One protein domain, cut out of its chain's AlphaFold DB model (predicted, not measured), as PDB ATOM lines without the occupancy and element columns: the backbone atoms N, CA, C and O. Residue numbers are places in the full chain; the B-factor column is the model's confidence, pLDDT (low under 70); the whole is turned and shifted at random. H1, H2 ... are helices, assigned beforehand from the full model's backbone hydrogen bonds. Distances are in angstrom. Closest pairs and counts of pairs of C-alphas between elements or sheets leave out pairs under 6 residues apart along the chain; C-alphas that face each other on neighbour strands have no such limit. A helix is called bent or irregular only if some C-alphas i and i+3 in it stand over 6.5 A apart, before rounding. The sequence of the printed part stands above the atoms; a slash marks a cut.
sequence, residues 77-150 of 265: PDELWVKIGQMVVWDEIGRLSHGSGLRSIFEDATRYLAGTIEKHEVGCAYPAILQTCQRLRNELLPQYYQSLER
ATOM      1  N   PRO A  77     119.618  22.485 -21.970       84.06
ATOM      2  CA  PRO A  77     120.596  22.569 -23.043       84.06
ATOM      3  C   PRO A  77     120.008  22.046 -24.362       84.06
ATOM      4  O   PRO A  77     119.121  21.181 -24.371       84.06
ATOM      5  N   ASP A  78     120.511  22.573 -25.477       80.50
ATOM      6  CA  ASP A  78     119.976  22.319 -26.819       80.50
ATOM      7  C   ASP A  78     119.888  20.818 -27.139       80.50
ATOM      8  O   ASP A  78     118.919  20.360 -27.745       80.50
ATOM      9  N   GLU A  79     120.858  20.024 -26.683       85.56
ATOM     10  CA  GLU A  79     120.915  18.581 -26.928       85.56
ATOM     11  C   GLU A  79     119.731  17.837 -26.299       85.56
ATOM     12  O   GLU A  79     119.253  16.842 -26.851       85.56
ATOM     13  N   LEU A  80     119.238  18.305 -25.147       86.62
ATOM     14  CA  LEU A  80     118.066  17.720 -24.497       86.62
ATOM     15  C   LEU A  80     116.780  18.129 -25.209       86.62
ATOM     16  O   LEU A  80     115.909  17.280 -25.398       86.62
ATOM     17  N   TRP A  81     116.682  19.376 -25.671       86.06
ATOM     18  CA  TRP A  81     115.547  19.817 -26.480       86.06
ATOM     19  C   TRP A  81     115.420  19.042 -27.786       86.06
ATOM     20  O   TRP A  81     114.312  18.655 -28.159       86.06
ATOM     21  N   VAL A  82     116.542  18.757 -28.450       85.25
ATOM     22  CA  VAL A  82     116.555  17.915 -29.650       85.25
ATOM     23  C   VAL A  82     116.068  16.507 -29.313       85.25
ATOM     24  O   VAL A  82     115.145  16.031 -29.962       85.25
ATOM     25  N   LYS A  83     116.591  15.859 -28.264       86.94
ATOM     26  CA  LYS A  83     116.140  14.508 -27.867       86.94
ATOM     27  C   LYS A  83     114.649  14.449 -27.531       86.94
ATOM     28  O   LYS A  83     113.961  13.534 -27.973       86.94
ATOM     29  N   ILE A  84     114.141  15.430 -26.784       86.31
ATOM     30  CA  ILE A  84     112.706  15.541 -26.483       86.31
ATOM     31  C   ILE A  84     111.916  15.726 -27.781       86.31
ATOM     32  O   ILE A  84     110.915  15.046 -27.997       86.31
ATOM     33  N   GLY A  85     112.386  16.599 -28.672       84.00
ATOM     34  CA  GLY A  85     111.776  16.827 -29.976       84.00
ATOM     35  C   GLY A  85     111.704  15.578 -30.841       84.00
ATOM     36  O   GLY A  85     110.659  15.307 -31.421       84.00
ATOM     37  N   GLN A  86     112.769  14.783 -30.868       85.44
ATOM     38  CA  GLN A  86     112.796  13.505 -31.569       85.44
ATOM     39  C   GLN A  86     111.760  12.527 -31.002       85.44
ATOM     40  O   GLN A  86     110.993  11.943 -31.760       85.44
ATOM     41  N   MET A  87     111.677  12.403 -29.671       85.31
ATOM     42  CA  MET A  87     110.667  11.566 -29.009       85.31
ATOM     43  C   MET A  87     109.238  11.988 -29.358       85.31
ATOM     44  O   MET A  87     108.413  11.133 -29.665       85.31
ATOM     45  N   VAL A  88     108.957  13.294 -29.353       83.81
ATOM     46  CA  VAL A  88     107.643  13.835 -29.737       83.81
ATOM     47  C   VAL A  88     107.340  13.549 -31.206       83.81
ATOM     48  O   VAL A  88     106.237  13.120 -31.530       83.81
ATOM     49  N   VAL A  89     108.319  13.744 -32.093       81.19
ATOM     50  CA  VAL A  89     108.188  13.435 -33.522       81.19
ATOM     51  C   VAL A  89     107.858  11.955 -33.732       81.19
ATOM     52  O   VAL A  89     106.930  11.654 -34.475       81.19
ATOM     53  N   TRP A  90     108.556  11.033 -33.065       79.56
ATOM     54  CA  TRP A  90     108.273   9.599 -33.185       79.56
ATOM     55  C   TRP A  90     106.893   9.215 -32.652       79.56
ATOM     56  O   TRP A  90     106.203   8.417 -33.286       79.56
ATOM     57  N   ASP A  91     106.469   9.791 -31.528       79.00
ATOM     58  CA  ASP A  91     105.145   9.534 -30.955       79.00
ATOM     59  C   ASP A  91     104.017  10.046 -31.867       79.00
ATOM     60  O   ASP A  91     103.048   9.333 -32.131       79.00
ATOM     61  N   GLU A  92     104.152  11.252 -32.422       73.69
ATOM     62  CA  GLU A  92     103.177  11.785 -33.377       73.69
ATOM     63  C   GLU A  92     103.149  10.999 -34.696       73.69
ATOM     64  O   GLU A  92     102.070  10.747 -35.233       73.69
ATOM     65  N   ILE A  93     104.303  10.551 -35.200       68.75
ATOM     66  CA  ILE A  93     104.361   9.684 -36.385       68.75
ATOM     67  C   ILE A  93     103.669   8.348 -36.116       68.75
ATOM     68  O   ILE A  93     102.871   7.908 -36.942       68.75
ATOM     69  N   GLY A  94     103.870   7.746 -34.939       62.75
ATOM     70  CA  GLY A  94     103.150   6.534 -34.540       62.75
ATOM     71  C   GLY A  94     101.624   6.701 -34.560       62.75
ATOM     72  O   GLY A  94     100.902   5.771 -34.934       62.75
ATOM     73  N   ARG A  95     101.119   7.903 -34.237       62.66
ATOM     74  CA  ARG A  95      99.690   8.243 -34.370       62.66
ATOM     75  C   ARG A  95      99.255   8.405 -35.827       62.66
ATOM     76  O   ARG A  95      98.159   7.965 -36.165       62.66
ATOM     77  N   LEU A  96     100.097   8.971 -36.697       60.72
ATOM     78  CA  LEU A  96      99.823   9.063 -38.141       60.72
ATOM     79  C   LEU A  96      99.687   7.670 -38.786       60.72
ATOM     80  O   LEU A  96      98.856   7.494 -39.680       60.72
ATOM     81  N   SER A  97     100.417   6.664 -38.295       54.66
ATOM     82  CA  SER A  97     100.331   5.275 -38.775       54.66
ATOM     83  C   SER A  97      99.014   4.561 -38.404       54.66
ATOM     84  O   SER A  97      98.691   3.536 -38.998       54.66
ATOM     85  N   HIS A  98      98.205   5.098 -37.476       49.94
ATOM     86  CA  HIS A  98      96.934   4.495 -37.021       49.94
ATOM     87  C   HIS A  98      95.689   4.924 -37.828       49.94
ATOM     88  O   HIS A  98      94.558   4.708 -37.394       49.94
ATOM     89  N   GLY A  99      95.875   5.481 -39.029       44.12
ATOM     90  CA  GLY A  99      94.795   5.698 -40.004       44.12
ATOM     91  C   GLY A  99      94.563   7.150 -40.425       44.12
ATOM     92  O   GLY A  99      93.853   7.380 -41.399       44.12
ATOM     93  N   SER A 100      95.207   8.120 -39.773       57.69
ATOM     94  CA  SER A 100      95.220   9.530 -40.189       57.69
ATOM     95  C   SER A 100      96.551   9.894 -40.852       57.69
ATOM     96  O   SER A 100      97.273  10.774 -40.390       57.69
ATOM     97  N   GLY A 101      96.934   9.153 -41.894       72.38
ATOM     98  CA  GLY A 101      98.164   9.427 -42.639       72.38
ATOM     99  C   GLY A 101      98.118  10.783 -43.358       72.38
ATOM    100  O   GLY A 101      97.063  11.393 -43.493       72.38
ATOM    101  N   LEU A 102      99.246  11.241 -43.912       76.75
ATOM    102  CA  LEU A 102      99.324  12.513 -44.654       76.75
ATOM    103  C   LEU A 102      98.215  12.691 -45.710       76.75
ATOM    104  O   LEU A 102      97.769  13.811 -45.948       76.75
ATOM    105  N   ARG A 103      97.733  11.593 -46.312       80.75
ATOM    106  CA  ARG A 103      96.598  11.619 -47.242       80.75
ATOM    107  C   ARG A 103      95.340  12.224 -46.609       80.75
ATOM    108  O   ARG A 103      94.755  13.106 -47.226       80.75
ATOM    109  N   SER A 104      94.969  11.823 -45.390       79.56
ATOM    110  CA  SER A 104      93.770  12.348 -44.722       79.56
ATOM    111  C   SER A 104      93.910  13.840 -44.430       79.56
ATOM    112  O   SER A 104      92.976  14.596 -44.669       79.56
ATOM    113  N   ILE A 105      95.106  14.289 -44.033       79.50
ATOM    114  CA  ILE A 105      95.399  15.711 -43.796       79.50
ATOM    115  C   ILE A 105      95.206  16.529 -45.081       79.50
ATOM    116  O   ILE A 105      94.616  17.609 -45.052       79.50
ATOM    117  N   PHE A 106      95.673  16.027 -46.227       81.25
ATOM    118  CA  PHE A 106      95.476  16.718 -47.505       81.25
ATOM    119  C   PHE A 106      94.029  16.651 -48.000       81.25
ATOM    120  O   PHE A 106      93.553  17.611 -48.609       81.25
ATOM    121  N   GLU A 107      93.310  15.564 -47.725       78.88
ATOM    122  CA  GLU A 107      91.873  15.461 -47.987       78.88
ATOM    123  C   GLU A 107      91.078  16.473 -47.152       78.88
ATOM    124  O   GLU A 107      90.245  17.187 -47.711       78.88
ATOM    125  N   ASP A 108      91.369  16.597 -45.853       78.94
ATOM    126  CA  ASP A 108      90.785  17.607 -44.963       78.94
ATOM    127  C   ASP A 108      91.100  19.019 -45.466       78.94
ATOM    128  O   ASP A 108      90.198  19.831 -45.662       78.94
ATOM    129  N   ALA A 109      92.371  19.308 -45.770       75.06
ATOM    130  CA  ALA A 109      92.781  20.607 -46.299       75.06
ATOM    131  C   ALA A 109      92.045  20.949 -47.603       75.06
ATOM    132  O   ALA A 109      91.646  22.095 -47.819       75.06
ATOM    133  N   THR A 110      91.811  19.956 -48.461       74.25
ATOM    134  CA  THR A 110      91.061  20.168 -49.700       74.25
ATOM    135  C   THR A 110      89.573  20.373 -49.441       74.25
ATOM    136  O   THR A 110      88.968  21.261 -50.044       74.25
ATOM    137  N   ARG A 111      88.975  19.608 -48.519       76.56
ATOM    138  CA  ARG A 111      87.591  19.818 -48.073       76.56
ATOM    139  C   ARG A 111      87.405  21.212 -47.476       76.56
ATOM    140  O   ARG A 111      86.401  21.854 -47.768       76.56
ATOM    141  N   TYR A 112      88.381  21.713 -46.723       73.88
ATOM    142  CA  TYR A 112      88.365  23.069 -46.175       73.88
ATOM    143  C   TYR A 112      88.416  24.131 -47.279       73.88
ATOM    144  O   TYR A 112      87.587  25.038 -47.298       73.88
ATOM    145  N   LEU A 113      89.326  23.992 -48.252       69.88
ATOM    146  CA  LEU A 113      89.403  24.904 -49.401       69.88
ATOM    147  C   LEU A 113      88.129  24.885 -50.262       69.88
ATOM    148  O   LEU A 113      87.782  25.896 -50.868       69.88
ATOM    149  N   ALA A 114      87.421  23.755 -50.304       70.38
ATOM    150  CA  ALA A 114      86.125  23.626 -50.964       70.38
ATOM    151  C   ALA A 114      84.949  24.197 -50.143       70.38
ATOM    152  O   ALA A 114      83.832  24.260 -50.657       70.38
ATOM    153  N   GLY A 115      85.189  24.617 -48.895       73.75
ATOM    154  CA  GLY A 115      84.163  25.105 -47.971       73.75
ATOM    155  C   GLY A 115      83.275  24.003 -47.385       73.75
ATOM    156  O   GLY A 115      82.178  24.298 -46.923       73.75
ATOM    157  N   THR A 116      83.712  22.742 -47.437       75.44
ATOM    158  CA  THR A 116      82.941  21.575 -46.977       75.44
ATOM    159  C   THR A 116      83.111  21.302 -45.483       75.44
ATOM    160  O   THR A 116      82.235  20.690 -44.882       75.44
ATOM    161  N   ILE A 117      84.228  21.733 -44.890       75.88
ATOM    162  CA  ILE A 117      84.519  21.579 -43.459       75.88
ATOM    163  C   ILE A 117      85.058  22.878 -42.867       75.88
ATOM    164  O   ILE A 117      85.546  23.752 -43.593       75.88
ATOM    165  N   GLU A 118      85.006  22.993 -41.542       76.56
ATOM    166  CA  GLU A 118      85.578  24.127 -40.825       76.56
ATOM    167  C   GLU A 118      87.100  24.011 -40.640       76.56
ATOM    168  O   GLU A 118      87.685  22.932 -40.634       76.56
ATOM    169  N   LYS A 119      87.772  25.154 -40.441       73.31
ATOM    170  CA  LYS A 119      89.240  25.222 -40.298       73.31
ATOM    171  C   LYS A 119      89.771  24.381 -39.134       73.31
ATOM    172  O   LYS A 119      90.884  23.874 -39.212       73.31
ATOM    173  N   HIS A 120      89.007  24.289 -38.049       68.94
ATOM    174  CA  HIS A 120      89.421  23.591 -36.833       68.94
ATOM    175  C   HIS A 120      89.437  22.060 -37.002       68.94
ATOM    176  O   HIS A 120      90.046  21.370 -36.192       68.94
ATOM    177  N   GLU A 121      88.818  21.550 -38.070       63.56
ATOM    178  CA  GLU A 121      88.811  20.131 -38.441       63.56
ATOM    179  C   GLU A 121      90.034  19.740 -39.292       63.56
ATOM    180  O   GLU A 121      90.267  18.560 -39.534       63.56
ATOM    181  N   VAL A 122      90.843  20.711 -39.738       64.44
ATOM    182  CA  VAL A 122      92.051  20.447 -40.531       64.44
ATOM    183  C   VAL A 122      93.216  20.120 -39.600       64.44
ATOM    184  O   VAL A 122      93.708  20.982 -38.869       64.44
ATOM    185  N   GLY A 123      93.694  18.877 -39.656       65.38
ATOM    186  CA  GLY A 123      94.892  18.456 -38.931       65.38
ATOM    187  C   GLY A 123      96.134  19.281 -39.304       65.38
ATOM    188  O   GLY A 123      96.302  19.721 -40.442       65.38
ATOM    189  N   CYS A 124      97.039  19.485 -38.344       63.62
ATOM    190  CA  CYS A 124      98.348  20.070 -38.632       63.62
ATOM    191  C   CYS A 124      99.264  19.019 -39.262       63.62
ATOM    192  O   CYS A 124      99.459  17.946 -38.704       63.62
ATOM    193  N   ALA A 125      99.885  19.360 -40.394       68.00
ATOM    194  CA  ALA A 125     100.855  18.483 -41.048       68.00
ATOM    195  C   ALA A 125     102.182  18.366 -40.280       68.00
ATOM    196  O   ALA A 125     102.970  17.492 -40.606       68.00
ATOM    197  N   TYR A 126     102.453  19.238 -39.300       74.44
ATOM    198  CA  TYR A 126     103.709  19.250 -38.549       74.44
ATOM    199  C   TYR A 126     103.473  19.174 -37.042       74.44
ATOM    200  O   TYR A 126     102.649  19.950 -36.539       74.44
ATOM    201  N   PRO A 127     104.283  18.373 -36.329       77.12
ATOM    202  CA  PRO A 127     104.351  18.398 -34.880       77.12
ATOM    203  C   PRO A 127     104.517  19.786 -34.290       77.12
ATOM    204  O   PRO A 127     105.272  20.615 -34.810       77.12
ATOM    205  N   ALA A 128     103.854  20.025 -33.157       80.88
ATOM    206  CA  ALA A 128     103.879  21.321 -32.478       80.88
ATOM    207  C   ALA A 128     105.313  21.753 -32.131       80.88
ATOM    208  O   ALA A 128     105.654  22.931 -32.239       80.88
ATOM    209  N   ILE A 129     106.190  20.798 -31.803       81.62
ATOM    210  CA  ILE A 129     107.599  21.070 -31.496       81.62
ATOM    211  C   ILE A 129     108.353  21.701 -32.676       81.62
ATOM    212  O   ILE A 129     109.160  22.605 -32.467       81.62
ATOM    213  N   LEU A 130     108.021  21.341 -33.922       83.31
ATOM    214  CA  LEU A 130     108.609  21.945 -35.127       83.31
ATOM    215  C   LEU A 130     108.139  23.391 -35.353       83.31
ATOM    216  O   LEU A 130     108.730  24.137 -36.142       83.31
ATOM    217  N   GLN A 131     107.079  23.811 -34.661       81.88
ATOM    218  CA  GLN A 131     106.518  25.158 -34.747       81.88
ATOM    219  C   GLN A 131     107.111  26.116 -33.701       81.88
ATOM    220  O   GLN A 131     106.937  27.322 -33.839       81.88
ATOM    221  N   THR A 132     107.856  25.613 -32.709       81.62
ATOM    222  CA  THR A 132     108.346  26.406 -31.565       81.62
ATOM    223  C   THR A 132     109.471  27.380 -31.924       81.62
ATOM    224  O   THR A 132     109.306  28.589 -31.782       81.62
ATOM    225  N   CYS A 133     110.619  26.883 -32.397       82.44
ATOM    226  CA  CYS A 133     111.770  27.710 -32.748       82.44
ATOM    227  C   CYS A 133     112.482  27.210 -34.012       82.44
ATOM    228  O   CYS A 133     112.438  26.031 -34.365       82.44
ATOM    229  N   GLN A 134     113.159  28.129 -34.706       82.06
ATOM    230  CA  GLN A 134     113.824  27.841 -35.979       82.06
ATOM    231  C   GLN A 134     114.959  26.819 -35.835       82.06
ATOM    232  O   GLN A 134     115.141  25.986 -36.715       82.06
ATOM    233  N   ARG A 135     115.699  26.849 -34.721       82.50
ATOM    234  CA  ARG A 135     116.815  25.926 -34.496       82.50
ATOM    235  C   ARG A 135     116.339  24.483 -34.355       82.50
ATOM    236  O   ARG A 135     116.801  23.631 -35.100       82.50
ATOM    237  N   LEU A 136     115.368  24.227 -33.473       84.31
ATOM    238  CA  LEU A 136     114.782  22.891 -33.322       84.31
ATOM    239  C   LEU A 136     114.138  22.417 -34.617       84.31
ATOM    240  O   LEU A 136     114.293  21.262 -34.990       84.31
ATOM    241  N   ARG A 137     113.471  23.315 -35.342       87.19
ATOM    242  CA  ARG A 137     112.927  23.000 -36.659       87.19
ATOM    243  C   ARG A 137     114.012  22.507 -37.623       87.19
ATOM    244  O   ARG A 137     113.802  21.485 -38.261       87.19
ATOM    245  N   ASN A 138     115.150  23.189 -37.715       86.19
ATOM    246  CA  ASN A 138     116.229  22.805 -38.631       86.19
ATOM    247  C   ASN A 138     116.874  21.458 -38.263       86.19
ATOM    248  O   ASN A 138     117.228  20.698 -39.158       86.19
ATOM    249  N   GLU A 139     116.985  21.149 -36.970       88.56
ATOM    250  CA  GLU A 139     117.544  19.876 -36.486       88.56
ATOM    251  C   GLU A 139     116.564  18.702 -36.648       88.56
ATOM    252  O   GLU A 139     116.948  17.591 -37.011       88.56
ATOM    253  N   LEU A 140     115.276  18.940 -36.386       89.44
ATOM    254  CA  LEU A 140     114.264  17.886 -36.315       89.44
ATOM    255  C   LEU A 140     113.558  17.631 -37.650       89.44
ATOM    256  O   LEU A 140     113.110  16.510 -37.881       89.44
ATOM    257  N   LEU A 141     113.450  18.626 -38.542       89.00
ATOM    258  CA  LEU A 141     112.756  18.464 -39.827       89.00
ATOM    259  C   LEU A 141     113.343  17.362 -40.718       89.00
ATOM    260  O   LEU A 141     112.547  16.573 -41.232       89.00
ATOM    261  N   PRO A 142     114.675  17.255 -40.916       89.38
ATOM    262  CA  PRO A 142     115.244  16.175 -41.719       89.38
ATOM    263  C   PRO A 142     114.810  14.797 -41.216       89.38
ATOM    264  O   PRO A 142     114.391  13.947 -41.997       89.38
ATOM    265  N   GLN A 143     114.852  14.600 -39.897       87.31
ATOM    266  CA  GLN A 143     114.482  13.337 -39.262       87.31
ATOM    267  C   GLN A 143     112.977  13.088 -39.322       87.31
ATOM    268  O   GLN A 143     112.558  11.964 -39.589       87.31
ATOM    269  N   TYR A 144     112.167  14.131 -39.128       88.06
ATOM    270  CA  TYR A 144     110.720  14.068 -39.305       88.06
ATOM    271  C   TYR A 144     110.362  13.589 -40.717       88.06
ATOM    272  O   TYR A 144     109.610  12.629 -40.854       88.06
ATOM    273  N   TYR A 145     110.949  14.188 -41.760       88.88
ATOM    274  CA  TYR A 145     110.676  13.797 -43.146       88.88
ATOM    275  C   TYR A 145     111.131  12.373 -43.470       88.88
ATOM    276  O   TYR A 145     110.382  11.646 -44.118       88.88
ATOM    277  N   GLN A 146     112.296  11.950 -42.970       86.56
ATOM    278  CA  GLN A 146     112.790  10.575 -43.134       86.56
ATOM    279  C   GLN A 146     111.918   9.542 -42.418       86.56
ATOM    280  O   GLN A 146     111.855   8.389 -42.835       86.56
ATOM    281  N   SER A 147     111.270   9.950 -41.329       83.56
ATOM    282  CA  SER A 147     110.433   9.074 -40.511       83.56
ATOM    283  C   SER A 147     109.002   8.952 -41.045       83.56
ATOM    284  O   SER A 147     108.228   8.148 -40.532       83.56
ATOM    285  N   LEU A 148     108.626   9.719 -42.076       83.31
ATOM    286  CA  LEU A 148     107.357   9.524 -42.769       83.31
ATOM    287  C   LEU A 148     107.381   8.162 -43.479       83.31
ATOM    288  O   LEU A 148     108.165   7.951 -44.395       83.31
ATOM    289  N   GLU A 149     106.508   7.233 -43.093       77.50
ATOM    290  CA  GLU A 149     106.519   5.879 -43.674       77.50
ATOM    291  C   GLU A 149     106.266   5.886 -45.188       77.50
ATOM    292  O   GLU A 149     106.883   5.136 -45.945       77.50
ATOM    293  N   ARG A 150     105.326   6.726 -45.643       81.12
ATOM    294  CA  ARG A 150     104.958   6.819 -47.054       81.12
ATOM    295  C   ARG A 150     104.241   8.128 -47.357       81.12
ATOM    296  O   ARG A 150     103.355   8.556 -46.618       81.12
TER     297      ARG A 150
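This is residues 77 to 150 of the 265 residues of an uncharacterized protein of Zymoseptoria tritici ST99CH_3D7 (UniProt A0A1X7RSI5). The long helix H1 and the helix H2 meet near their ends as a wide L, and the unnamed residues 114 to 127 run back from the far end of H2 to the short helix H3, across the open side of the L. H3 and the helix H4 pack on H1, forming a small three-helix group at one end of the model, while H2 touches no helix. The printed part has 74 residues, with four named helices in the order H1, H2, H3, H4 and no named strand; its class is all helix. It is elongated, spanning 44 by 23 by 15 A, and only just loose, close to compact, with a radius of gyration of the C-alphas of 13.8 A.

H1, residues 78 to 96, is the longest helix. H4, residues 134 to 146, touches it at a steep tilt of 40 degrees, and they run the same way; the closest C-alphas are those of Val 89 and Tyr 144, 6.3 A apart. H3, residues 128 to 132, touches H1 at residues 85 to 89 alone, with the C-alphas of Gly 85 and Ile 129 the closest at 6.1 A. H3 also touches H4, at residues 136 to 141 of H4 alone; the closest C-alphas are those of Leu 130 and Arg 137, 4.7 A apart. H2, residues 102 to 113, is close to H1 but not clearly touching it: the closest C-alphas, those of Leu 96 and Leu 102, are 7.4 A apart, and the lines of the two helices are about perpendicular, at 80 degrees. H2 is apart from both H3 and H4. In H1 and H2 every O i to N i+4 pair is within hydrogen-bond range; in H4 it is 7 of 9, and in H3 0 of 1, beside 2 of 2 O i to N i+3 pairs within range.

H1 begins at C-alpha 78, (119.976, 22.319, -26.819), and measures 26.6 A from first to last C-alpha. H2 measures 16.6 A and ends at C-alpha 113, (89.403, 24.904, -49.401). H3 measures 6.8 A. H4 measures 18.7 A and ends at C-alpha 146, (112.790, 10.575, -43.134). H4 is only just irregular: C-alphas 139 and 142 are 6.8 A apart, and its line is a rough one.

The two C-alphas farthest apart, those of Pro 77 and Thr 116, are 44.6 A from each other. The printed part has no cut. The link from H2 to H3, 14 residues, is long; those from H1 to H2 and from H3 to H4 are tight. The mean pLDDT of the printed part is 77.4, and confidence is low, under 70, at residues 93 to 100, residue 113 and residues 120 to 125.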